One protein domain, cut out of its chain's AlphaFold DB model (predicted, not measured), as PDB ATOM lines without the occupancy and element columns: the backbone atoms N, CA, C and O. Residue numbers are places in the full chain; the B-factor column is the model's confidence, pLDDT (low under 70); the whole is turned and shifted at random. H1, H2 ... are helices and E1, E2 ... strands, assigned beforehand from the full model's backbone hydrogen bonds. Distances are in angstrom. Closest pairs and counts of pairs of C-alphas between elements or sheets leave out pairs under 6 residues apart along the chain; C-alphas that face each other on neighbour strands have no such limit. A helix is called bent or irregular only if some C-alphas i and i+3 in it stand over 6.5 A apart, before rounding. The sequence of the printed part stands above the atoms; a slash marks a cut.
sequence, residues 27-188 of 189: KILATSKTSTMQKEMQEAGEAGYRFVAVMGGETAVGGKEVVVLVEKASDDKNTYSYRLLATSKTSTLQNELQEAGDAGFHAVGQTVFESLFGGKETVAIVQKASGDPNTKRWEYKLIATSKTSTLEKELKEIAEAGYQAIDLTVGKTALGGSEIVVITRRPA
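Overview. This is residues 27 to 188 of the 189 residues of an uncharacterized protein of Acidobacterium sp (UniProt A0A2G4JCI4). Three small units of like build stand side by side in a row, each a three-stranded sheet with one helix over it: E1 H1 E2 E3, then E4 H2 E5 E6, then E7 H3 E8 E9. The three sheets are partly face to face with their strands nearly lined up and the sheet E4 E6 E5 in the middle; H1 also packs on the edge strand E4 of the second sheet, H2 packs on the edge strand E7 of the third, and H3 packs on its own sheet at the far end of the row. The printed part has 162 residues, with three named helices and nine named strands in the order E1 H1 E2 E3 E4 H2 E5 E6 E7 H3 E8 E9, and its class is mixed, helices and strands. Each sheet is antiparallel, in the orders E1 E3 E2, E4 E6 E5 and E7 E9 E8. The whole is compact, with a radius of gyration of the C-alphas of 15.9 A, and flat, spanning 44 by 42 by 21 A.

Arrangement. E1 (residues 27 to 31), H1 (34 to 46) and E2 (50 to 58) form a split strand-helix-strand unit, two strands running the same way with E3 (64 to 72) between them in the sheet, and its crossover is right-handed. N 29 and O 68 of E1 and E3 are 2.9 A apart, within hydrogen-bond range, as are N 67 and O 55 of the hairpin E2 and E3 at 2.8 A. H1 is on this sheet at a height of 9.3 A, over E3 and along the strands, at 7 degrees on the local plane. E4 (80 to 87), H2 (90 to 102) and E5 (106 to 114) form a second split right-handed unit, with E6 (120 to 129) between the strands. Here N 83 and O 126 of E4 and E6 are 3.0 A apart, and N 123 and O 111 of the hairpin E5 and E6 2.8 A. H2 lies over E6 at a height of 8.9 A. The closest C-alphas of H1 and E4 are those of Gly 45 and Tyr 80, 4.2 A apart; those of E2 and E5 are of Gly 56 and Val 112, 5.7 A apart. E7 (138 to 145), H3 (148 to 160) and E8 (164 to 172) form the third split strand-helix-strand unit, with E9 (178 to 187) between the strands in the sheet, and its crossover is right-handed. N 141 and O 184 of E7 and E9 are 3.1 A apart, and N 181 and O 169 of the hairpin E8 and E9 2.9 A. H3 is on this sheet at a height of 9.1 A, over E9. The closest C-alphas of H2 and E7 are those of Gly 101 and Trp 138, 4.9 A apart. H1 is apart from H2, and H2 from H3. Every O i to N i+4 pair is within hydrogen-bond range in H1 and H2; in H3 7 of 9 are.

Along the chain. E1 begins at C-alpha 27, (12.031, -42.205, 41.980). H1, H2 and H3 are 18.3, 18.5 and 19.3 A long, and H3 is irregular, with C-alphas 149 and 152 7.1 A apart. E6 is 29.1 A long and E9 29.6 A. E5 bends by 55 degrees at residue 109, and E8 by 58 degrees at residue 167. E9 ends at C-alpha 187, (1.861, -20.170, 23.801).

Size, cuts and confidence. The two C-alphas farthest apart, those of Asp 75 and Leu 175, are 47.4 A apart. The printed part has no cut and no long link; the links E3 to E4 and E6 to E7 are short, the others tight. The mean pLDDT of the printed part is 89.8; residues 59 to 63, 115 to 118, 132 to 134 and 174 are under 70.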
ATOM      1  N   LYS A  27      10.754 -42.467  41.306       97.44
ATOM      2  CA  LYS A  27      12.031 -42.205  41.980       97.44
ATOM      3  C   LYS A  27      11.952 -40.904  42.767       97.44
ATOM      4  O   LYS A  27      11.284 -39.960  42.348       97.44
ATOM      5  N   ILE A  28      12.673 -40.875  43.882       95.81
ATOM      6  CA  ILE A  28      12.892 -39.683  44.695       95.81
ATOM      7  C   ILE A  28      14.343 -39.253  44.519       95.81
ATOM      8  O   ILE A  28      15.248 -40.066  44.703       95.81
ATOM      9  N   LEU A  29      14.543 -37.988  44.168       95.25
ATOM     10  CA  LEU A  29      15.842 -37.322  44.155       95.25
ATOM     11  C   LEU A  29      15.854 -36.340  45.321       95.25
ATOM     12  O   LEU A  29      14.910 -35.564  45.461       95.25
ATOM     13  N   ALA A  30      16.873 -36.387  46.174       92.06
ATOM     14  CA  ALA A  30      16.937 -35.553  47.370       92.06
ATOM     15  C   ALA A  30      18.361 -35.045  47.600       92.06
ATOM     16  O   ALA A  30      19.295 -35.833  47.740       92.06
ATOM     17  N   THR A  31      18.534 -33.724  47.635       89.00
ATOM     18  CA  THR A  31      19.839 -33.107  47.899       89.00
ATOM     19  C   THR A  31      19.704 -31.670  48.395       89.00
ATOM     20  O   THR A  31      18.712 -30.988  48.147       89.00
ATOM     21  N   SER A  32      20.741 -31.185  49.077       85.00
ATOM     22  CA  SER A  32      20.878 -29.796  49.531       85.00
ATOM     23  C   SER A  32      21.593 -28.888  48.521       85.00
ATOM     24  O   SER A  32      21.786 -27.699  48.782       85.00
ATOM     25  N   LYS A  33      22.025 -29.422  47.367       87.25
ATOM     26  CA  LYS A  33      22.790 -28.677  46.354       87.25
ATOM     27  C   LYS A  33      22.053 -28.622  45.021       87.25
ATOM     28  O   LYS A  33      21.856 -29.650  44.379       87.25
ATOM     29  N   THR A  34      21.763 -27.411  44.547       87.19
ATOM     30  CA  THR A  34      21.121 -27.165  43.243       87.19
ATOM     31  C   THR A  34      21.882 -27.811  42.082       87.19
ATOM     32  O   THR A  34      21.270 -28.426  41.214       87.19
ATOM     33  N   SER A  35      23.220 -27.745  42.073       89.75
ATOM     34  CA  SER A  35      24.044 -28.353  41.014       89.75
ATOM     35  C   SER A  35      23.988 -29.882  41.010       89.75
ATOM     36  O   SER A  35      23.970 -30.493  39.941       89.75
ATOM     37  N   THR A  36      23.919 -30.503  42.190       93.25
ATOM     38  CA  THR A  36      23.695 -31.947  42.316       93.25
ATOM     39  C   THR A  36      22.301 -32.307  41.815       93.25
ATOM     40  O   THR A  36      22.185 -33.217  41.001       93.25
ATOM     41  N   MET A  37      21.269 -31.547  42.198       94.50
ATOM     42  CA  MET A  37      19.898 -31.800  41.740       94.50
ATOM     43  C   MET A  37      19.781 -31.672  40.217       94.50
ATOM     44  O   MET A  37      19.177 -32.522  39.574       94.50
ATOM     45  N   GLN A  38      20.413 -30.657  39.618       95.81
ATOM     46  CA  GLN A  38      20.470 -30.488  38.163       95.81
ATOM     47  C   GLN A  38      21.041 -31.733  37.476       95.81
ATOM     48  O   GLN A  38      20.484 -32.205  36.486       95.81
ATOM     49  N   LYS A  39      22.146 -32.269  38.005       97.81
ATOM     50  CA  LYS A  39      22.781 -33.472  37.466       97.81
ATOM     51  C   LYS A  39      21.877 -34.699  37.611       97.81
ATOM     52  O   LYS A  39      21.647 -35.392  36.627       97.81
ATOM     53  N   GLU A  40      21.336 -34.942  38.802       98.00
ATOM     54  CA  GLU A  40      20.483 -36.106  39.077       98.00
ATOM     55  C   GLU A  40      19.183 -36.084  38.266       98.00
ATOM     56  O   GLU A  40      18.760 -37.111  37.736       98.00
ATOM     57  N   MET A  41      18.562 -34.911  38.110       98.19
ATOM     58  CA  MET A  41      17.385 -34.759  37.256       98.19
ATOM     59  C   MET A  41      17.718 -35.022  35.791       98.19
ATOM     60  O   MET A  41      16.952 -35.709  35.119       98.19
ATOM     61  N   GLN A  42      18.858 -34.531  35.297       98.31
ATOM     62  CA  GLN A  42      19.302 -34.802  33.930       98.31
ATOM     63  C   GLN A  42      19.523 -36.308  33.699       98.31
ATOM     64  O   GLN A  42      18.987 -36.853  32.736       98.31
ATOM     65  N   GLU A  43      20.206 -37.003  34.614       98.50
ATOM     66  CA  GLU A  43      20.396 -38.463  34.556       98.50
ATOM     67  C   GLU A  43      19.054 -39.220  34.591       98.50
ATOM     68  O   GLU A  43      18.832 -40.169  33.832       98.50
ATOM     69  N   ALA A  44      18.116 -38.786  35.438       98.19
ATOM     70  CA  ALA A  44      16.775 -39.360  35.490       98.19
ATOM     71  C   ALA A  44      16.003 -39.131  34.177       98.19
ATOM     72  O   ALA A  44      15.351 -40.046  33.670       98.19
ATOM     73  N   GLY A  45      16.104 -37.935  33.600       97.69
ATOM     74  CA  GLY A  45      15.473 -37.577  32.335       97.69
ATOM     75  C   GLY A  45      16.009 -38.356  31.140       97.69
ATOM     76  O   GLY A  45      15.225 -38.824  30.312       97.69
ATOM     77  N   GLU A  46      17.318 -38.593  31.086       97.38
ATOM     78  CA  GLU A  46      17.956 -39.463  30.091       97.38
ATOM     79  C   GLU A  46      17.481 -40.916  30.211       97.38
ATOM     80  O   GLU A  46      17.253 -41.582  29.202       97.38
ATOM     81  N   ALA A  47      17.217 -41.384  31.435       96.88
ATOM     82  CA  ALA A  47      16.562 -42.668  31.684       96.88
ATOM     83  C   ALA A  47      15.041 -42.655  31.393       96.88
ATOM     84  O   ALA A  47      14.362 -43.679  31.531       96.88
ATOM     85  N   GLY A  48      14.484 -41.516  30.972       96.56
ATOM     86  CA  GLY A  48      13.079 -41.323  30.616       96.56
ATOM     87  C   GLY A  48      12.143 -41.196  31.813       96.56
ATOM     88  O   GLY A  48      11.005 -41.652  31.732       96.56
ATOM     89  N   TYR A  49      12.622 -40.635  32.924       97.75
ATOM     90  CA  TYR A  49      11.767 -40.198  34.024       97.75
ATOM     91  C   TYR A  49      11.294 -38.756  33.787       97.75
ATOM     92  O   TYR A  49      12.107 -37.850  33.580       97.75
ATOM     93  N   ARG A  50       9.978 -38.539  33.842       97.00
ATOM     94  CA  ARG A  50       9.324 -37.230  33.778       97.00
ATOM     95  C   ARG A  50       9.090 -36.652  35.175       97.00
ATOM     96  O   ARG A  50       8.906 -37.403  36.134       97.00
ATOM     97  N   PHE A  51       9.066 -35.330  35.285       97.75
ATOM     98  CA  PHE A  51       8.785 -34.634  36.534       97.75
ATOM     99  C   PHE A  51       7.356 -34.906  37.018       97.75
ATOM    100  O   PHE A  51       6.432 -34.975  36.210       97.75
ATOM    101  N   VAL A  52       7.180 -35.010  38.338       97.12
ATOM    102  CA  VAL A  52       5.860 -35.091  38.984       97.12
ATOM    103  C   VAL A  52       5.663 -33.942  39.964       97.12
ATOM    104  O   VAL A  52       4.672 -33.225  39.875       97.12
ATOM    105  N   ALA A  53       6.584 -33.779  40.915       96.00
ATOM    106  CA  ALA A  53       6.468 -32.774  41.966       96.00
ATOM    107  C   ALA A  53       7.836 -32.412  42.550       96.00
ATOM    108  O   ALA A  53       8.778 -33.205  42.502       96.00
ATOM    109  N   VAL A  54       7.920 -31.228  43.155       94.75
ATOM    110  CA  VAL A  54       9.073 -30.779  43.940       94.75
ATOM    111  C   VAL A  54       8.598 -30.185  45.255       94.75
ATOM    112  O   VAL A  54       7.560 -29.531  45.315       94.75
ATOM    113  N   MET A  55       9.385 -30.379  46.304       89.88
ATOM    114  CA  MET A  55       9.274 -29.610  47.533       89.88
ATOM    115  C   MET A  55      10.657 -29.263  48.066       89.88
ATOM    116  O   MET A  55      11.593 -30.049  47.951       89.88
ATOM    117  N   GLY A  56      10.767 -28.080  48.655       83.81
ATOM    118  CA  GLY A  56      11.933 -27.633  49.401       83.81
ATOM    119  C   GLY A  56      11.530 -27.449  50.853       83.81
ATOM    120  O   GLY A  56      10.414 -27.008  51.135       83.81
ATOM    121  N   GLY A  57      12.411 -27.811  51.778       76.00
ATOM    122  CA  GLY A  57      12.129 -27.667  53.198       76.00
ATOM    123  C   GLY A  57      13.084 -28.448  54.084       76.00
ATOM    124  O   GLY A  57      14.112 -28.956  53.640       76.00
ATOM    125  N   GLU A  58      12.732 -28.520  55.362       73.19
ATOM    126  CA  GLU A  58      13.430 -29.355  56.333       73.19
ATOM    127  C   GLU A  58      12.788 -30.745  56.347       73.19
ATOM    128  O   GLU A  58      11.576 -30.881  56.540       73.19
ATOM    129  N   THR A  59      13.589 -31.784  56.122       66.31
ATOM    130  CA  THR A  59      13.155 -33.181  56.264       66.31
ATOM    131  C   THR A  59      13.475 -33.693  57.673       66.31
ATOM    132  O   THR A  59      14.257 -33.093  58.415       66.31
ATOM    133  N   ALA A  60      12.870 -34.819  58.076       54.19
ATOM    134  CA  ALA A  60      12.944 -35.355  59.444       54.19
ATOM    135  C   ALA A  60      14.372 -35.659  59.959       54.19
ATOM    136  O   ALA A  60      14.550 -35.886  61.152       54.19
ATOM    137  N   VAL A  61      15.386 -35.647  59.084       53.91
ATOM    138  CA  VAL A  61      16.805 -35.865  59.423       53.91
ATOM    139  C   VAL A  61      17.593 -34.538  59.483       53.91
ATOM    140  O   VAL A  61      18.817 -34.522  59.437       53.91
ATOM    141  N   GLY A  62      16.906 -33.400  59.642       54.12
ATOM    142  CA  GLY A  62      17.520 -32.121  60.029       54.12
ATOM    143  C   GLY A  62      18.309 -31.412  58.925       54.12
ATOM    144  O   GLY A  62      19.107 -30.518  59.215       54.12
ATOM    145  N   GLY A  63      18.105 -31.800  57.666       66.06
ATOM    146  CA  GLY A  63      18.730 -31.181  56.503       66.06
ATOM    147  C   GLY A  63      17.753 -30.288  55.745       66.06
ATOM    148  O   GLY A  63      16.614 -30.678  55.495       66.06
ATOM    149  N   LYS A  64      18.220 -29.101  55.343       75.88
ATOM    150  CA  LYS A  64      17.577 -28.308  54.288       75.88
ATOM    151  C   LYS A  64      17.803 -29.034  52.974       75.88
ATOM    152  O   LYS A  64      18.932 -29.101  52.487       75.88
ATOM    153  N   GLU A  65      16.740 -29.608  52.439       81.44
ATOM    154  CA  GLU A  65      16.795 -30.449  51.254       81.44
ATOM    155  C   GLU A  65      15.709 -30.039  50.275       81.44
ATOM    156  O   GLU A  65      14.637 -29.548  50.643       81.44
ATOM    157  N   VAL A  66      15.999 -30.266  49.002       88.00
ATOM    158  CA  VAL A  66      14.977 -30.292  47.971       88.00
ATOM    159  C   VAL A  66      14.765 -31.722  47.548       88.00
ATOM    160  O   VAL A  66      15.721 -32.454  47.297       88.00
ATOM    161  N   VAL A  67      13.493 -32.092  47.477       92.38
ATOM    162  CA  VAL A  67      13.019 -33.419  47.129       92.38
ATOM    163  C   VAL A  67      12.213 -33.308  45.843       92.38
ATOM    164  O   VAL A  67      11.232 -32.566  45.782       92.38
ATOM    165  N   VAL A  68      12.624 -34.045  44.816       96.25
ATOM    166  CA  VAL A  68      11.928 -34.138  43.531       96.25
ATOM    167  C   VAL A  68      11.400 -35.556  43.357       96.25
ATOM    168  O   VAL A  68      12.147 -36.531  43.448       96.25
ATOM    169  N   LEU A  69      10.103 -35.664  43.078       97.50
ATOM    170  CA  LEU A  69       9.453 -36.892  42.640       97.50
ATOM    171  C   LEU A  69       9.435 -36.916  41.112       97.50
ATOM    172  O   LEU A  69       8.935 -35.989  40.469       97.50
ATOM    173  N   VAL A  70       9.950 -37.998  40.539       98.44
ATOM    174  CA  VAL A  70       9.893 -38.268  39.100       98.44
ATOM    175  C   VAL A  70       9.268 -39.633  38.842       98.44
ATOM    176  O   VAL A  70       9.367 -40.542  39.669       98.44
ATOM    177  N   GLU A  71       8.642 -39.800  37.683       97.44
ATOM    178  CA  GLU A  71       8.005 -41.052  37.282       97.44
ATOM    179  C   GLU A  71       8.420 -41.489  35.883       97.44
ATOM    180  O   GLU A  71       8.733 -40.673  35.026       97.44
ATOM    181  N   LYS A  72       8.379 -42.790  35.632       96.38
ATOM    182  CA  LYS A  72       8.547 -43.380  34.310       96.38
ATOM    183  C   LYS A  72       7.350 -44.274  34.023       96.38
ATOM    184  O   LYS A  72       7.172 -45.291  34.696       96.38
ATOM    185  N   ALA A  73       6.555 -43.893  33.030       91.75
ATOM    186  CA  ALA A  73       5.491 -44.736  32.500       91.75
ATOM    187  C   ALA A  73       6.074 -45.743  31.492       91.75
ATOM    188  O   ALA A  73       7.079 -45.471  30.831       91.75
ATOM    189  N   SER A  74       5.488 -46.936  31.397       87.12
ATOM    190  CA  SER A  74       6.018 -48.018  30.550       87.12
ATOM    191  C   SER A  74       5.737 -47.833  29.050       87.12
ATOM    192  O   SER A  74       6.496 -48.335  28.207       87.12
ATOM    193  N   ASP A  75       4.695 -47.083  28.703       88.38
ATOM    194  CA  ASP A  75       4.332 -46.688  27.338       88.38
ATOM    195  C   ASP A  75       5.092 -45.450  26.841       88.38
ATOM    196  O   ASP A  75       5.303 -45.302  25.639       88.38
ATOM    197  N   ASP A  76       5.558 -44.600  27.753       89.69
ATOM    198  CA  ASP A  76       6.303 -43.391  27.438       89.69
ATOM    199  C   ASP A  76       7.738 -43.716  26.995       89.69
ATOM    200  O   ASP A  76       8.578 -44.205  27.758       89.69
ATOM    201  N   LYS A  77       8.015 -43.460  25.713       90.75
ATOM    202  CA  LYS A  77       9.334 -43.668  25.094       90.75
ATOM    203  C   LYS A  77      10.174 -42.398  25.040       90.75
ATOM    204  O   LYS A  77      11.280 -42.439  24.505       90.75
ATOM    205  N   ASN A  78       9.674 -41.288  25.577       93.12
ATOM    206  CA  ASN A  78      10.419 -40.044  25.596       93.12
ATOM    207  C   ASN A  78      11.578 -40.108  26.594       93.12
ATOM    208  O   ASN A  78      11.526 -40.766  27.636       93.12
ATOM    209  N   THR A  79      12.620 -39.353  26.273       95.81
ATOM    210  CA  THR A  79      13.590 -38.870  27.254       95.81
ATOM    211  C   THR A  79      13.313 -37.405  27.543       95.81
ATOM    212  O   THR A  79      12.635 -36.714  26.777       95.81
ATOM    213  N   TYR A  80      13.836 -36.933  28.665       96.69
ATOM    214  CA  TYR A  80      13.592 -35.593  29.159       96.69
ATOM    215  C   TYR A  80      14.917 -34.889  29.429       96.69
ATOM    216  O   TYR A  80      15.827 -35.458  30.020       96.69
ATOM    217  N   SER A  81      15.037 -33.645  28.978       97.44
ATOM    218  CA  SER A  81      16.108 -32.739  29.389       97.44
ATOM    219  C   SER A  81      15.579 -31.808  30.467       97.44
ATOM    220  O   SER A  81      14.461 -31.299  30.339       97.44
ATOM    221  N   TYR A  82      16.396 -31.542  31.483       98.12
ATOM    222  CA  TYR A  82      16.028 -30.673  32.597       98.12
ATOM    223  C   TYR A  82      16.988 -29.500  32.759       98.12
ATOM    224  O   TYR A  82      18.193 -29.609  32.517       98.12
ATOM    225  N   ARG A  83      16.446 -28.366  33.207       97.06
ATOM    226  CA  ARG A  83      17.236 -27.252  33.738       97.06
ATOM    227  C   ARG A  83      16.612 -26.743  35.032       97.06
ATOM    228  O   ARG A  83      15.396 -26.587  35.113       97.06
ATOM    229  N   LEU A  84      17.461 -26.467  36.011       95.38
ATOM    230  CA  LEU A  84      17.137 -25.751  37.235       95.38
ATOM    231  C   LEU A  84      17.590 -24.302  37.075       95.38
ATOM    232  O   LEU A  84      18.782 -24.030  36.953       95.38
ATOM    233  N   LEU A  85      16.625 -23.390  37.068       94.56
ATOM    234  CA  LEU A  85      16.833 -21.950  36.961       94.56
ATOM    235  C   LEU A  85      16.775 -21.370  38.371       94.56
ATOM    236  O   LEU A  85      15.686 -21.190  38.916       94.56
ATOM    237  N   ALA A  86      17.939 -21.199  38.996       89.19
ATOM    238  CA  ALA A  86      18.067 -20.823  40.399       89.19
ATOM    239  C   ALA A  86      18.600 -19.399  40.544       89.19
ATOM    240  O   ALA A  86      19.685 -19.083  40.059       89.19
ATOM    241  N   THR A  87      17.856 -18.543  41.244       84.88
ATOM    242  CA  THR A  87      18.267 -17.153  41.456       84.88
ATOM    243  C   THR A  87      17.634 -16.524  42.694       84.88
ATOM    244  O   THR A  87      16.562 -16.911  43.165       84.88
ATOM    245  N   SER A  88      18.309 -15.505  43.222       80.31
ATOM    246  CA  SER A  88      17.814 -14.629  44.290       80.31
ATOM    247  C   SER A  88      17.056 -13.404  43.764       80.31
ATOM    248  O   SER A  88      16.554 -12.603  44.552       80.31
ATOM    249  N   LYS A  89      16.987 -13.218  42.437       85.31
ATOM    250  CA  LYS A  89      16.334 -12.071  41.795       85.31
ATOM    251  C   LYS A  89      15.230 -12.530  40.855       85.31
ATOM    252  O   LYS A  89      15.495 -13.118  39.810       85.31
ATOM    253  N   THR A  90      13.998 -12.147  41.161       85.19
ATOM    254  CA  THR A  90      12.822 -12.508  40.359       85.19
ATOM    255  C   THR A  90      12.884 -11.977  38.919       85.19
ATOM    256  O   THR A  90      12.463 -12.664  37.992       85.19
ATOM    257  N   SER A  91      13.507 -10.816  38.675       86.25
ATOM    258  CA  SER A  91      13.747 -10.318  37.308       86.25
ATOM    259  C   SER A  91      14.712 -11.198  36.506       86.25
ATOM    260  O   SER A  91      14.507 -11.395  35.311       86.25
ATOM    261  N   THR A  92      15.735 -11.761  37.156       92.19
ATOM    262  CA  THR A  92      16.634 -12.744  36.537       92.19
ATOM    263  C   THR A  92      15.872 -14.024  36.209       92.19
ATOM    264  O   THR A  92      15.980 -14.501  35.084       92.19
ATOM    265  N   LEU A  93      15.025 -14.512  37.126       93.06
ATOM    266  CA  LEU A  93      14.243 -15.734  36.909       93.06
ATOM    267  C   LEU A  93      13.316 -15.605  35.697       93.06
ATOM    268  O   LEU A  93      13.174 -16.546  34.923       93.06
ATOM    269  N   GLN A  94      12.696 -14.437  35.508       95.06
ATOM    270  CA  GLN A  94      11.843 -14.189  34.348       95.06
ATOM    271  C   GLN A  94      12.622 -14.292  33.033       95.06
ATOM    272  O   GLN A  94      12.143 -14.922  32.092       95.06
ATOM    273  N   ASN A  95      13.810 -13.686  32.965       96.31
ATOM    274  CA  ASN A  95      14.639 -13.735  31.762       96.31
ATOM    275  C   ASN A  95      15.099 -15.170  31.472       96.31
ATOM    276  O   ASN A  95      14.958 -15.636  30.346       96.31
ATOM    277  N   GLU A  96      15.553 -15.898  32.494       96.88
ATOM    278  CA  GLU A  96      15.977 -17.297  32.356       96.88
ATOM    279  C   GLU A  96      14.825 -18.215  31.924       96.88
ATOM    280  O   GLU A  96      15.008 -19.098  31.084       96.88
ATOM    281  N   LEU A  97      13.617 -18.000  32.459       97.19
ATOM    282  CA  LEU A  97      12.416 -18.713  32.023       97.19
ATOM    283  C   LEU A  97      12.087 -18.418  30.559       97.19
ATOM    284  O   LEU A  97      11.717 -19.338  29.831       97.19
ATOM    285  N   GLN A  98      12.236 -17.166  30.120       97.44
ATOM    286  CA  GLN A  98      12.013 -16.808  28.724       97.44
ATOM    287  C   GLN A  98      13.041 -17.479  27.805       97.44
ATOM    288  O   GLN A  98      12.647 -18.135  26.844       97.44
ATOM    289  N   GLU A  99      14.332 -17.426  28.141       96.88
ATOM    290  CA  GLU A  99      15.393 -18.114  27.387       96.88
ATOM    291  C   GLU A  99      15.156 -19.632  27.312       96.88
ATOM    292  O   GLU A  99      15.348 -20.269  26.270       96.88
ATOM    293  N   ALA A 100      14.699 -20.236  28.411       95.94
ATOM    294  CA  ALA A 100      14.307 -21.637  28.447       95.94
ATOM    295  C   ALA A 100      13.093 -21.916  27.540       95.94
ATOM    296  O   ALA A 100      13.117 -22.883  26.772       95.94
ATOM    297  N   GLY A 101      12.068 -21.061  27.589       95.31
ATOM    298  CA  GLY A 101      10.884 -21.111  26.728       95.31
ATOM    299  C   GLY A 101      11.220 -21.048  25.241       95.31
ATOM    300  O   GLY A 101      10.712 -21.856  24.457       95.31
ATOM    301  N   ASP A 102      12.140 -20.161  24.865       94.31
ATOM    302  CA  ASP A 102      12.631 -20.003  23.494       94.31
ATOM    303  C   ASP A 102      13.397 -21.247  23.016       94.31
ATOM    304  O   ASP A 102      13.286 -21.656  21.856       94.31
ATOM    305  N   ALA A 103      14.107 -21.916  23.931       93.12
ATOM    306  CA  ALA A 103      14.771 -23.198  23.692       93.12
ATOM    307  C   ALA A 103      13.809 -24.414  23.679       93.12
ATOM    308  O   ALA A 103      14.240 -25.553  23.434       93.12
ATOM    309  N   GLY A 104      12.511 -24.192  23.913       93.44
ATOM    310  CA  GLY A 104      11.465 -25.219  23.939       93.44
ATOM    311  C   GLY A 104      11.340 -25.954  25.274       93.44
ATOM    312  O   GLY A 104      10.704 -27.003  25.347       93.44
ATOM    313  N   PHE A 105      11.952 -25.452  26.341       95.12
ATOM    314  CA  PHE A 105      11.658 -25.958  27.674       95.12
ATOM    315  C   PHE A 105      10.343 -25.365  28.180       95.12
ATOM    316  O   PHE A 105       9.976 -24.231  27.870       95.12
ATOM    317  N   HIS A 106       9.634 -26.127  29.004       95.25
ATOM    318  CA  HIS A 106       8.475 -25.640  29.727       95.25
ATOM    319  C   HIS A 106       8.666 -25.786  31.232       95.25
ATOM    320  O   HIS A 106       9.162 -26.809  31.693       95.25
ATOM    321  N   ALA A 107       8.273 -24.771  32.000       96.88
ATOM    322  CA  ALA A 107       8.261 -24.863  33.453       96.88
ATOM    323  C   ALA A 107       7.272 -25.947  33.907       96.88
ATOM    324  O   ALA A 107       6.140 -26.009  33.410       96.88
ATOM    325  N   VAL A 108       7.742 -26.805  34.812       96.81
ATOM    326  CA  VAL A 108       7.007 -27.959  35.358       96.81
ATOM    327  C   VAL A 108       6.856 -27.904  36.871       96.81
ATOM    328  O   VAL A 108       5.948 -28.531  37.402       96.81
ATOM    329  N   GLY A 109       7.704 -27.145  37.558       95.44
ATOM    330  CA  GLY A 109       7.613 -26.965  38.997       95.44
ATOM    331  C   GLY A 109       8.516 -25.841  39.472       95.44
ATOM    332  O   GLY A 109       9.424 -25.412  38.755       95.44
ATOM    333  N   GLN A 110       8.295 -25.387  40.694       94.75
ATOM    334  CA  GLN A 110       9.132 -24.400  41.344       94.75
ATOM    335  C   GLN A 110       9.249 -24.681  42.840       94.75
ATOM    336  O   GLN A 110       8.371 -25.268  43.471       94.75
ATOM    337  N   THR A 111      10.345 -24.233  43.432       91.62
ATOM    338  CA  THR A 111      10.564 -24.345  44.870       91.62
ATOM    339  C   THR A 111      11.552 -23.294  45.360       91.62
ATOM    340  O   THR A 111      12.091 -22.521  44.568       91.62
ATOM    341  N   VAL A 112      11.816 -23.274  46.665       88.38
ATOM    342  CA  VAL A 112      12.912 -22.498  47.243       88.38
ATOM    343  C   VAL A 112      13.977 -23.447  47.761       88.38
ATOM    344  O   VAL A 112      13.715 -24.272  48.633       88.38
ATOM    345  N   PHE A 113      15.189 -23.301  47.234       81.38
ATOM    346  CA  PHE A 113      16.373 -23.953  47.773       81.38
ATOM    347  C   PHE A 113      16.926 -23.102  48.905       81.38
ATOM    348  O   PHE A 113      17.148 -21.901  48.744       81.38
ATOM    349  N   GLU A 114      17.184 -23.728  50.048       79.50
ATOM    350  CA  GLU A 114      17.916 -23.098  51.135       79.50
ATOM    351  C   GLU A 114      19.284 -23.759  51.276       79.50
ATOM    352  O   GLU A 114      19.403 -24.933  51.617       79.50
ATOM    353  N   SER A 115      20.336 -22.996  50.994       67.88
ATOM    354  CA  SER A 115      21.706 -23.471  51.138       67.88
ATOM    355  C   SER A 115      22.086 -23.654  52.609       67.88
ATOM    356  O   SER A 115      21.566 -22.992  53.513       67.88
ATOM    357  N   LEU A 116      23.087 -24.507  52.844       65.31
ATOM    358  CA  LEU A 116      23.662 -24.742  54.173       65.31
ATOM    359  C   LEU A 116      24.218 -23.460  54.825       65.31
ATOM    360  O   LEU A 116      24.284 -23.377  56.046       65.31
ATOM    361  N   PHE A 117      24.566 -22.447  54.022       64.81
ATOM    362  CA  PHE A 117      25.085 -21.154  54.480       64.81
ATOM    363  C   PHE A 117      24.001 -20.064  54.610       64.81
ATOM    364  O   PHE A 117      24.326 -18.893  54.783       64.81
ATOM    365  N   GLY A 118      22.713 -20.430  54.538       66.62
ATOM    366  CA  GLY A 118      21.587 -19.530  54.820       66.62
ATOM    367  C   GLY A 118      21.089 -18.693  53.636       66.62
ATOM    368  O   GLY A 118      20.164 -17.899  53.801       66.62
ATOM    369  N   GLY A 119      21.650 -18.873  52.438       74.94
ATOM    370  CA  GLY A 119      21.122 -18.275  51.208       74.94
ATOM    371  C   GLY A 119      19.870 -19.007  50.724       74.94
ATOM    372  O   GLY A 119      19.888 -20.236  50.652       74.94
ATOM    373  N   LYS A 120      18.810 -18.256  50.398       79.69
ATOM    374  CA  LYS A 120      17.565 -18.758  49.797       79.69
ATOM    375  C   LYS A 120      17.484 -18.342  48.339       79.69
ATOM    376  O   LYS A 120      17.643 -17.163  48.033       79.69
ATOM    377  N   GLU A 121      17.189 -19.293  47.469       83.06
ATOM    378  CA  GLU A 121      17.070 -19.072  46.031       83.06
ATOM    379  C   GLU A 121      15.750 -19.650  45.545       83.06
ATOM    380  O   GLU A 121      15.385 -20.771  45.900       83.06
ATOM    381  N   THR A 122      15.031 -18.882  44.730       88.62
ATOM    382  CA  THR A 122      13.870 -19.417  44.019       88.62
ATOM    383  C   THR A 122      14.393 -20.229  42.848       88.62
ATOM    384  O   THR A 122      15.259 -19.759  42.108       88.62
ATOM    385  N   VAL A 123      13.884 -21.446  42.695       91.06
ATOM    386  CA  VAL A 123      14.294 -22.373  41.644       91.06
ATOM    387  C   VAL A 123      13.081 -22.782  40.837       91.06
ATOM    388  O   VAL A 123      12.163 -23.394  41.379       91.06
ATOM    389  N   ALA A 124      13.092 -22.482  39.541       95.31
ATOM    390  CA  ALA A 124      12.154 -23.066  38.593       95.31
ATOM    391  C   ALA A 124      12.792 -24.284  37.918       95.31
ATOM    392  O   ALA A 124      13.939 -24.243  37.473       95.31
ATOM    393  N   ILE A 125      12.035 -25.369  37.822       97.38
ATOM    394  CA  ILE A 125      12.396 -26.574  37.085       97.38
ATOM    395  C   ILE A 125      11.710 -26.488  35.730       97.38
ATOM    396  O   ILE A 125      10.482 -26.381  35.643       97.38
ATOM    397  N   VAL A 126      12.503 -26.564  34.666       97.62
ATOM    398  CA  VAL A 126      12.000 -26.606  33.296       97.62
ATOM    399  C   VAL A 126      12.370 -27.930  32.631       97.62
ATOM    400  O   VAL A 126      13.458 -28.468  32.838       97.62
ATOM    401  N   GLN A 127      11.455 -28.456  31.823       96.44
ATOM    402  CA  GLN A 127      11.550 -29.760  31.175       96.44
ATOM    403  C   GLN A 127      11.384 -29.619  29.660       96.44
ATOM    404  O   GLN A 127      10.608 -28.795  29.178       96.44
ATOM    405  N   LYS A 128      12.080 -30.460  28.894       95.12
ATOM    406  CA  LYS A 128      11.875 -30.626  27.450       95.12
ATOM    407  C   LYS A 128      11.868 -32.110  27.099       95.12
ATOM    408  O   LYS A 128      12.787 -32.821  27.488       95.12
ATOM    409  N   ALA A 129      10.848 -32.576  26.382       93.69
ATOM    410  CA  ALA A 129      10.772 -33.956  25.902       93.69
ATOM    411  C   ALA A 129      11.520 -34.108  24.567       93.69
ATOM    412  O   ALA A 129      11.484 -33.202  23.735       93.69
ATOM    413  N   SER A 130      12.178 -35.246  24.341       89.12
ATOM    414  CA  SER A 130      12.906 -35.517  23.091       89.12
ATOM    415  C   SER A 130      12.006 -35.863  21.901       89.12
ATOM    416  O   SER A 130      12.410 -35.647  20.761       89.12
ATOM    417  N   GLY A 131      10.797 -36.373  22.145       70.50
ATOM    418  CA  GLY A 131       9.898 -36.867  21.098       70.50
ATOM    419  C   GLY A 131       8.909 -35.855  20.519       70.50
ATOM    420  O   GLY A 131       8.051 -36.268  19.743       70.50
ATOM    421  N   ASP A 132       8.992 -34.563  20.861       67.81
ATOM    422  CA  ASP A 132       8.081 -33.545  20.317       67.81
ATOM    423  C   ASP A 132       8.762 -32.673  19.239       67.81
ATOM    424  O   ASP A 132       9.369 -31.643  19.562       67.81
ATOM    425  N   PRO A 133       8.659 -33.036  17.942       61.22
ATOM    426  CA  PRO A 133       9.199 -32.226  16.849       61.22
ATOM    427  C   PRO A 133       8.516 -30.854  16.724       61.22
ATOM    428  O   PRO A 133       9.076 -29.959  16.098       61.22
ATOM    429  N   ASN A 134       7.351 -30.663  17.354       65.25
ATOM    430  CA  ASN A 134       6.602 -29.409  17.404       65.25
ATOM    431  C   ASN A 134       6.567 -28.840  18.826       65.25
ATOM    432  O   ASN A 134       5.540 -28.303  19.251       65.25
ATOM    433  N   THR A 135       7.687 -28.955  19.556       75.25
ATOM    434  CA  THR A 135       7.793 -28.467  20.936       75.25
ATOM    435  C   THR A 135       7.270 -27.033  21.023       75.25
ATOM    436  O   THR A 135       7.890 -26.094  20.512       75.25
ATOM    437  N   LYS A 136       6.112 -26.867  21.670       84.56
ATOM    438  CA  LYS A 136       5.482 -25.558  21.849       84.56
ATOM    439  C   LYS A 136       6.436 -24.649  22.611       84.56
ATOM    440  O   LYS A 136       6.873 -24.987  23.712       84.56
ATOM    441  N   ARG A 137       6.726 -23.486  22.033       91.12
ATOM    442  CA  ARG A 137       7.417 -22.407  22.739       91.12
ATOM    443  C   ARG A 137       6.433 -21.675  23.636       91.12
ATOM    444  O   ARG A 137       5.236 -21.600  23.343       91.12
ATOM    445  N   TRP A 138       6.956 -21.142  24.726       94.81
ATOM    446  CA  TRP A 138       6.172 -20.455  25.739       94.81
ATOM    447  C   TRP A 138       6.749 -19.068  25.978       94.81
ATOM    448  O   TRP A 138       7.957 -18.910  26.124       94.81
ATOM    449  N   GLU A 139       5.868 -18.080  26.047       97.06
ATOM    450  CA  GLU A 139       6.190 -16.777  26.612       97.06
ATOM    451  C   GLU A 139       5.885 -16.809  28.105       97.06
ATOM    452  O   GLU A 139       4.787 -17.220  28.501       97.06
ATOM    453  N   TYR A 140       6.831 -16.351  28.921       97.38
ATOM    454  CA  TYR A 140       6.710 -16.339  30.376       97.38
ATOM    455  C   TYR A 140       6.545 -14.929  30.920       97.38
ATOM    456  O   TYR A 140       7.105 -13.960  30.410       97.38
ATOM    457  N   LYS A 141       5.785 -14.831  32.009       96.69
ATOM    458  CA  LYS A 141       5.764 -13.660  32.883       96.69
ATOM    459  C   LYS A 141       5.685 -14.115  34.327       96.69
ATOM    460  O   LYS A 141       4.996 -15.094  34.630       96.69
ATOM    461  N   LEU A 142       6.353 -13.379  35.205       95.12
ATOM    462  CA  LEU A 142       6.251 -13.584  36.642       95.12
ATOM    463  C   LEU A 142       5.376 -12.506  37.267       95.12
ATOM    464  O   LEU A 142       5.511 -11.325  36.950       95.12
ATOM    465  N   ILE A 143       4.505 -12.923  38.180       95.12
ATOM    466  CA  ILE A 143       3.878 -12.017  39.142       95.12
ATOM    467  C   ILE A 143       4.596 -12.229  40.463       95.12
ATOM    468  O   ILE A 143       4.694 -13.359  40.937       95.12
ATOM    469  N   ALA A 144       5.110 -11.146  41.032       92.00
ATOM    470  CA  ALA A 144       5.859 -11.162  42.274       92.00
ATOM    471  C   ALA A 144       5.299 -10.086  43.201       92.00
ATOM    472  O   ALA A 144       5.355  -8.899  42.877       92.00
ATOM    473  N   THR A 145       4.713 -10.490  44.328       90.69
ATOM    474  CA  THR A 145       4.053  -9.552  45.243       90.69
ATOM    475  C   THR A 145       4.255  -9.936  46.700       90.69
ATOM    476  O   THR A 145       4.112 -11.091  47.097       90.69
ATOM    477  N   SER A 146       4.544  -8.948  47.546       90.25
ATOM    478  CA  SER A 146       4.495  -9.108  49.007       90.25
ATOM    479  C   SER A 146       3.083  -8.904  49.573       90.25
ATOM    480  O   SER A 146       2.890  -9.021  50.782       90.25
ATOM    481  N   LYS A 147       2.094  -8.566  48.733       91.75
ATOM    482  CA  LYS A 147       0.711  -8.290  49.138       91.75
ATOM    483  C   LYS A 147      -0.240  -9.290  48.492       91.75
ATOM    484  O   LYS A 147      -0.738  -9.075  47.394       91.75
ATOM    485  N   THR A 148      -0.589 -10.346  49.221       92.50
ATOM    486  CA  THR A 148      -1.571 -11.336  48.745       92.50
ATOM    487  C   THR A 148      -2.928 -10.705  48.408       92.50
ATOM    488  O   THR A 148      -3.626 -11.195  47.531       92.50
ATOM    489  N   SER A 149      -3.287  -9.581  49.042       93.75
ATOM    490  CA  SER A 149      -4.543  -8.865  48.781       93.75
ATOM    491  C   SER A 149      -4.649  -8.244  47.384       93.75
ATOM    492  O   SER A 149      -5.756  -7.915  46.967       93.75
ATOM    493  N   THR A 150      -3.539  -8.063  46.659       93.81
ATOM    494  CA  THR A 150      -3.553  -7.567  45.272       93.81
ATOM    495  C   THR A 150      -3.386  -8.681  44.243       93.81
ATOM    496  O   THR A 150      -3.677  -8.463  43.068       93.81
ATOM    497  N   LEU A 151      -3.005  -9.885  44.677       95.44
ATOM    498  CA  LEU A 151      -2.627 -10.984  43.792       95.44
ATOM    499  C   LEU A 151      -3.760 -11.415  42.852       95.44
ATOM    500  O   LEU A 151      -3.516 -11.647  41.673       95.44
ATOM    501  N   GLU A 152      -5.004 -11.473  43.332       96.50
ATOM    502  CA  GLU A 152      -6.155 -11.819  42.485       96.50
ATOM    503  C   GLU A 152      -6.356 -10.811  41.345       96.50
ATOM    504  O   GLU A 152      -6.634 -11.195  40.208       96.50
ATOM    505  N   LYS A 153      -6.170  -9.514  41.628       96.81
ATOM    506  CA  LYS A 153      -6.261  -8.456  40.618       96.81
ATOM    507  C   LYS A 153      -5.127  -8.578  39.596       96.81
ATOM    508  O   LYS A 153      -5.393  -8.536  38.400       96.81
ATOM    509  N   GLU A 154      -3.893  -8.765  40.058       96.69
ATOM    510  CA  GLU A 154      -2.714  -8.926  39.193       96.69
ATOM    511  C   GLU A 154      -2.843 -10.164  38.284       96.69
ATOM    512  O   GLU A 154      -2.547 -10.106  37.088       96.69
ATOM    513  N   LEU A 155      -3.363 -11.274  38.820       97.19
ATOM    514  CA  LEU A 155      -3.640 -12.490  38.050       97.19
ATOM    515  C   LEU A 155      -4.755 -12.288  37.025       97.19
ATOM    516  O   LEU A 155      -4.675 -12.829  35.924       97.19
ATOM    517  N   LYS A 156      -5.778 -11.494  37.346       97.81
ATOM    518  CA  LYS A 156      -6.820 -11.150  36.378       97.81
ATOM    519  C   LYS A 156      -6.244 -10.369  35.193       97.81
ATOM    520  O   LYS A 156      -6.508 -10.731  34.051       97.81
ATOM    521  N   GLU A 157      -5.419  -9.356  35.454       97.00
ATOM    522  CA  GLU A 157      -4.792  -8.530  34.408       97.00
ATOM    523  C   GLU A 157      -3.907  -9.368  33.466       97.00
ATOM    524  O   GLU A 157      -3.924  -9.184  32.246       97.00
ATOM    525  N   ILE A 158      -3.155 -10.337  34.000       96.56
ATOM    526  CA  ILE A 158      -2.307 -11.202  33.170       96.56
ATOM    527  C   ILE A 158      -3.112 -12.263  32.407       96.56
ATOM    528  O   ILE A 158      -2.759 -12.604  31.273       96.56
ATOM    529  N   ALA A 159      -4.214 -12.741  32.989       97.19
ATOM    530  CA  ALA A 159      -5.140 -13.657  32.332       97.19
ATOM    531  C   ALA A 159      -5.839 -12.993  31.139       97.19
ATOM    532  O   ALA A 159      -5.956 -13.608  30.080       97.19
ATOM    533  N   GLU A 160      -6.215 -11.715  31.255       97.69
ATOM    534  CA  GLU A 160      -6.736 -10.908  30.139       97.69
ATOM    535  C   GLU A 160      -5.705 -10.757  29.002       97.69
ATOM    536  O   GLU A 160      -6.070 -10.694  27.829       97.69
ATOM    537  N   ALA A 161      -4.406 -10.797  29.321       96.12
ATOM    538  CA  ALA A 161      -3.322 -10.854  28.338       96.12
ATOM    539  C   ALA A 161      -3.055 -12.272  27.774       96.12
ATOM    540  O   ALA A 161      -2.105 -12.463  27.001       96.12
ATOM    541  N   GLY A 162      -3.869 -13.263  28.144       97.25
ATOM    542  CA  GLY A 162      -3.815 -14.642  27.654       97.25
ATOM    543  C   GLY A 162      -2.831 -15.554  28.386       97.25
ATOM    544  O   GLY A 162      -2.540 -16.640  27.887       97.25
ATOM    545  N   TYR A 163      -2.290 -15.130  29.532       97.81
ATOM    546  CA  TYR A 163      -1.409 -15.968  30.346       97.81
ATOM    547  C   TYR A 163      -2.212 -16.847  31.305       97.81
ATOM    548  O   TYR A 163      -3.183 -16.412  31.913       97.81
ATOM    549  N   GLN A 164      -1.756 -18.081  31.490       97.19
ATOM    550  CA  GLN A 164      -2.247 -18.992  32.521       97.19
ATOM    551  C   GLN A 164      -1.225 -19.070  33.658       97.19
ATOM    552  O   GLN A 164      -0.026 -19.195  33.397       97.19
ATOM    553  N   ALA A 165      -1.686 -19.018  34.908       96.94
ATOM    554  CA  ALA A 165      -0.858 -19.360  36.060       96.94
ATOM    555  C   ALA A 165      -0.605 -20.872  36.074       96.94
ATOM    556  O   ALA A 165      -1.531 -21.651  35.849       96.94
ATOM    557  N   ILE A 166       0.643 -21.282  36.301       95.88
ATOM    558  CA  ILE A 166       1.030 -22.701  36.280       95.88
ATOM    559  C   ILE A 166       1.638 -23.187  37.585       95.88
ATOM    560  O   ILE A 166       1.633 -24.387  37.828       95.88
ATOM    561  N   ASP A 167       2.151 -22.277  38.408       95.06
ATOM    562  CA  ASP A 167       2.746 -22.629  39.687       95.06
ATOM    563  C   ASP A 167       2.772 -21.402  40.622       95.06
ATOM    564  O   ASP A 167       2.903 -20.266  40.154       95.06
ATOM    565  N   LEU A 168       2.697 -21.628  41.939       93.94
ATOM    566  CA  LEU A 168       2.767 -20.627  43.014       93.94
ATOM    567  C   LEU A 168       3.790 -21.027  44.100       93.94
ATOM    568  O   LEU A 168       3.723 -22.130  44.635       93.94
ATOM    569  N   THR A 169       4.678 -20.116  44.507       91.44
ATOM    570  CA  THR A 169       5.573 -20.338  45.657       91.44
ATOM    571  C   THR A 169       5.832 -19.068  46.463       91.44
ATOM    572  O   THR A 169       5.440 -17.971  46.066       91.44
ATOM    573  N   VAL A 170       6.499 -19.216  47.608       89.19
ATOM    574  CA  VAL A 170       6.967 -18.095  48.433       89.19
ATOM    575  C   VAL A 170       8.477 -17.972  48.283       89.19
ATOM    576  O   VAL A 170       9.220 -18.745  48.879       89.19
ATOM    577  N   GLY A 171       8.918 -16.985  47.508       82.31
ATOM    578  CA  GLY A 171      10.320 -16.634  47.316       82.31
ATOM    579  C   GLY A 171      10.845 -15.638  48.355       82.31
ATOM    580  O   GLY A 171      10.163 -15.240  49.309       82.31
ATOM    581  N   LYS A 172      12.092 -15.210  48.150       78.56
ATOM    582  CA  LYS A 172      12.737 -14.134  48.909       78.56
ATOM    583  C   LYS A 172      13.078 -12.972  47.989       78.56
ATOM    584  O   LYS A 172      13.621 -13.179  46.911       78.56
ATOM    585  N   THR A 173      12.809 -11.757  48.455       73.75
ATOM    586  CA  THR A 173      13.193 -10.536  47.752       73.75
ATOM    587  C   THR A 173      14.680 -10.255  47.960       73.75
ATOM    588  O   THR A 173      15.269 -10.642  48.973       73.75
ATOM    589  N   ALA A 174      15.281  -9.481  47.052       68.81
ATOM    590  CA  ALA A 174      16.678  -9.051  47.168       68.81
ATOM    591  C   ALA A 174      16.985  -8.246  48.454       68.81
ATOM    592  O   ALA A 174      18.144  -8.119  48.833       68.81
ATOM    593  N   LEU A 175      15.956  -7.713  49.130       71.06
ATOM    594  CA  LEU A 175      16.059  -6.967  50.392       71.06
ATOM    595  C   LEU A 175      15.743  -7.831  51.633       71.06
ATOM    596  O   LEU A 175      15.584  -7.297  52.727       71.06
ATOM    597  N   GLY A 176      15.620  -9.156  51.480       72.31
ATOM    598  CA  GLY A 176      15.395 -10.102  52.584       72.31
ATOM    599  C   GLY A 176      13.927 -10.312  52.987       72.31
ATOM    600  O   GLY A 176      13.642 -11.105  53.889       72.31
ATOM    601  N   GLY A 177      12.984  -9.653  52.309       80.75
ATOM    602  CA  GLY A 177      11.545  -9.864  52.488       80.75
ATOM    603  C   GLY A 177      11.066 -11.176  51.862       80.75
ATOM    604  O   GLY A 177      11.779 -11.797  51.080       80.75
ATOM    605  N   SER A 178       9.855 -11.613  52.205       86.12
ATOM    606  CA  SER A 178       9.182 -12.699  51.482       86.12
ATOM    607  C   SER A 178       8.277 -12.117  50.396       86.12
ATOM    608  O   SER A 178       7.659 -11.065  50.586       86.12
ATOM    609  N   GLU A 179       8.181 -12.812  49.273       89.56
ATOM    610  CA  GLU A 179       7.232 -12.487  48.210       89.56
ATOM    611  C   GLU A 179       6.575 -13.757  47.692       89.56
ATOM    612  O   GLU A 179       7.168 -14.832  47.704       89.56
ATOM    613  N   ILE A 180       5.333 -13.628  47.254       92.19
ATOM    614  CA  ILE A 180       4.667 -14.659  46.479       92.19
ATOM    615  C   ILE A 180       5.137 -14.515  45.038       92.19
ATOM    616  O   ILE A 180       5.044 -13.422  44.485       92.19
ATOM    617  N   VAL A 181       5.598 -15.611  44.443       93.38
ATOM    618  CA  VAL A 181       5.992 -15.685  43.035       93.38
ATOM    619  C   VAL A 181       5.049 -16.640  42.315       93.38
ATOM    620  O   VAL A 181       4.901 -17.800  42.704       93.38
ATOM    621  N   VAL A 182       4.400 -16.146  41.263       96.44
ATOM    622  CA  VAL A 182       3.585 -16.945  40.346       96.44
ATOM    623  C   VAL A 182       4.298 -17.034  39.012       96.44
ATOM    624  O   VAL A 182       4.576 -16.006  38.388       96.44
ATOM    625  N   ILE A 183       4.528 -18.258  38.542       97.19
ATOM    626  CA  ILE A 183       4.946 -18.483  37.161       97.19
ATOM    627  C   ILE A 183       3.694 -18.517  36.294       97.19
ATOM    628  O   ILE A 183       2.767 -19.296  36.535       97.19
ATOM    629  N   THR A 184       3.673 -17.682  35.259       98.00
ATOM    630  CA  THR A 184       2.608 -17.670  34.258       98.00
ATOM    631  C   THR A 184       3.186 -17.885  32.869       98.00
ATOM    632  O   THR A 184       4.331 -17.514  32.596       98.00
ATOM    633  N   ARG A 185       2.401 -18.487  31.974       97.31
ATOM    634  CA  ARG A 185       2.823 -18.720  30.589       97.31
ATOM    635  C   ARG A 185       1.693 -18.548  29.589       97.31
ATOM    636  O   ARG A 185       0.531 -18.730  29.930       97.31
ATOM    637  N   ARG A 186       2.036 -18.331  28.326       96.44
ATOM    638  CA  ARG A 186       1.127 -18.507  27.183       96.44
ATOM    639  C   ARG A 186       1.879 -19.097  25.991       96.44
ATOM    640  O   ARG A 186       3.106 -18.979  25.965       96.44
ATOM    641  N   PRO A 187       1.200 -19.745  25.030       95.00
ATOM    642  CA  PRO A 187       1.861 -20.170  23.801       95.00
ATOM    643  C   PRO A 187       2.535 -18.966  23.133       95.00
ATOM    644  O   PRO A 187       1.924 -17.898  23.050       95.00
ATOM    645  N   ALA A 188       3.783 -19.132  22.695       90.19
ATOM    646  CA  ALA A 188       4.457 -18.111  21.903       90.19
ATOM    647  C   ALA A 188       3.740 -17.923  20.557       90.19
ATOM    648  O   ALA A 188       3.143 -18.871  20.035       90.19
TER     649      ALA A 188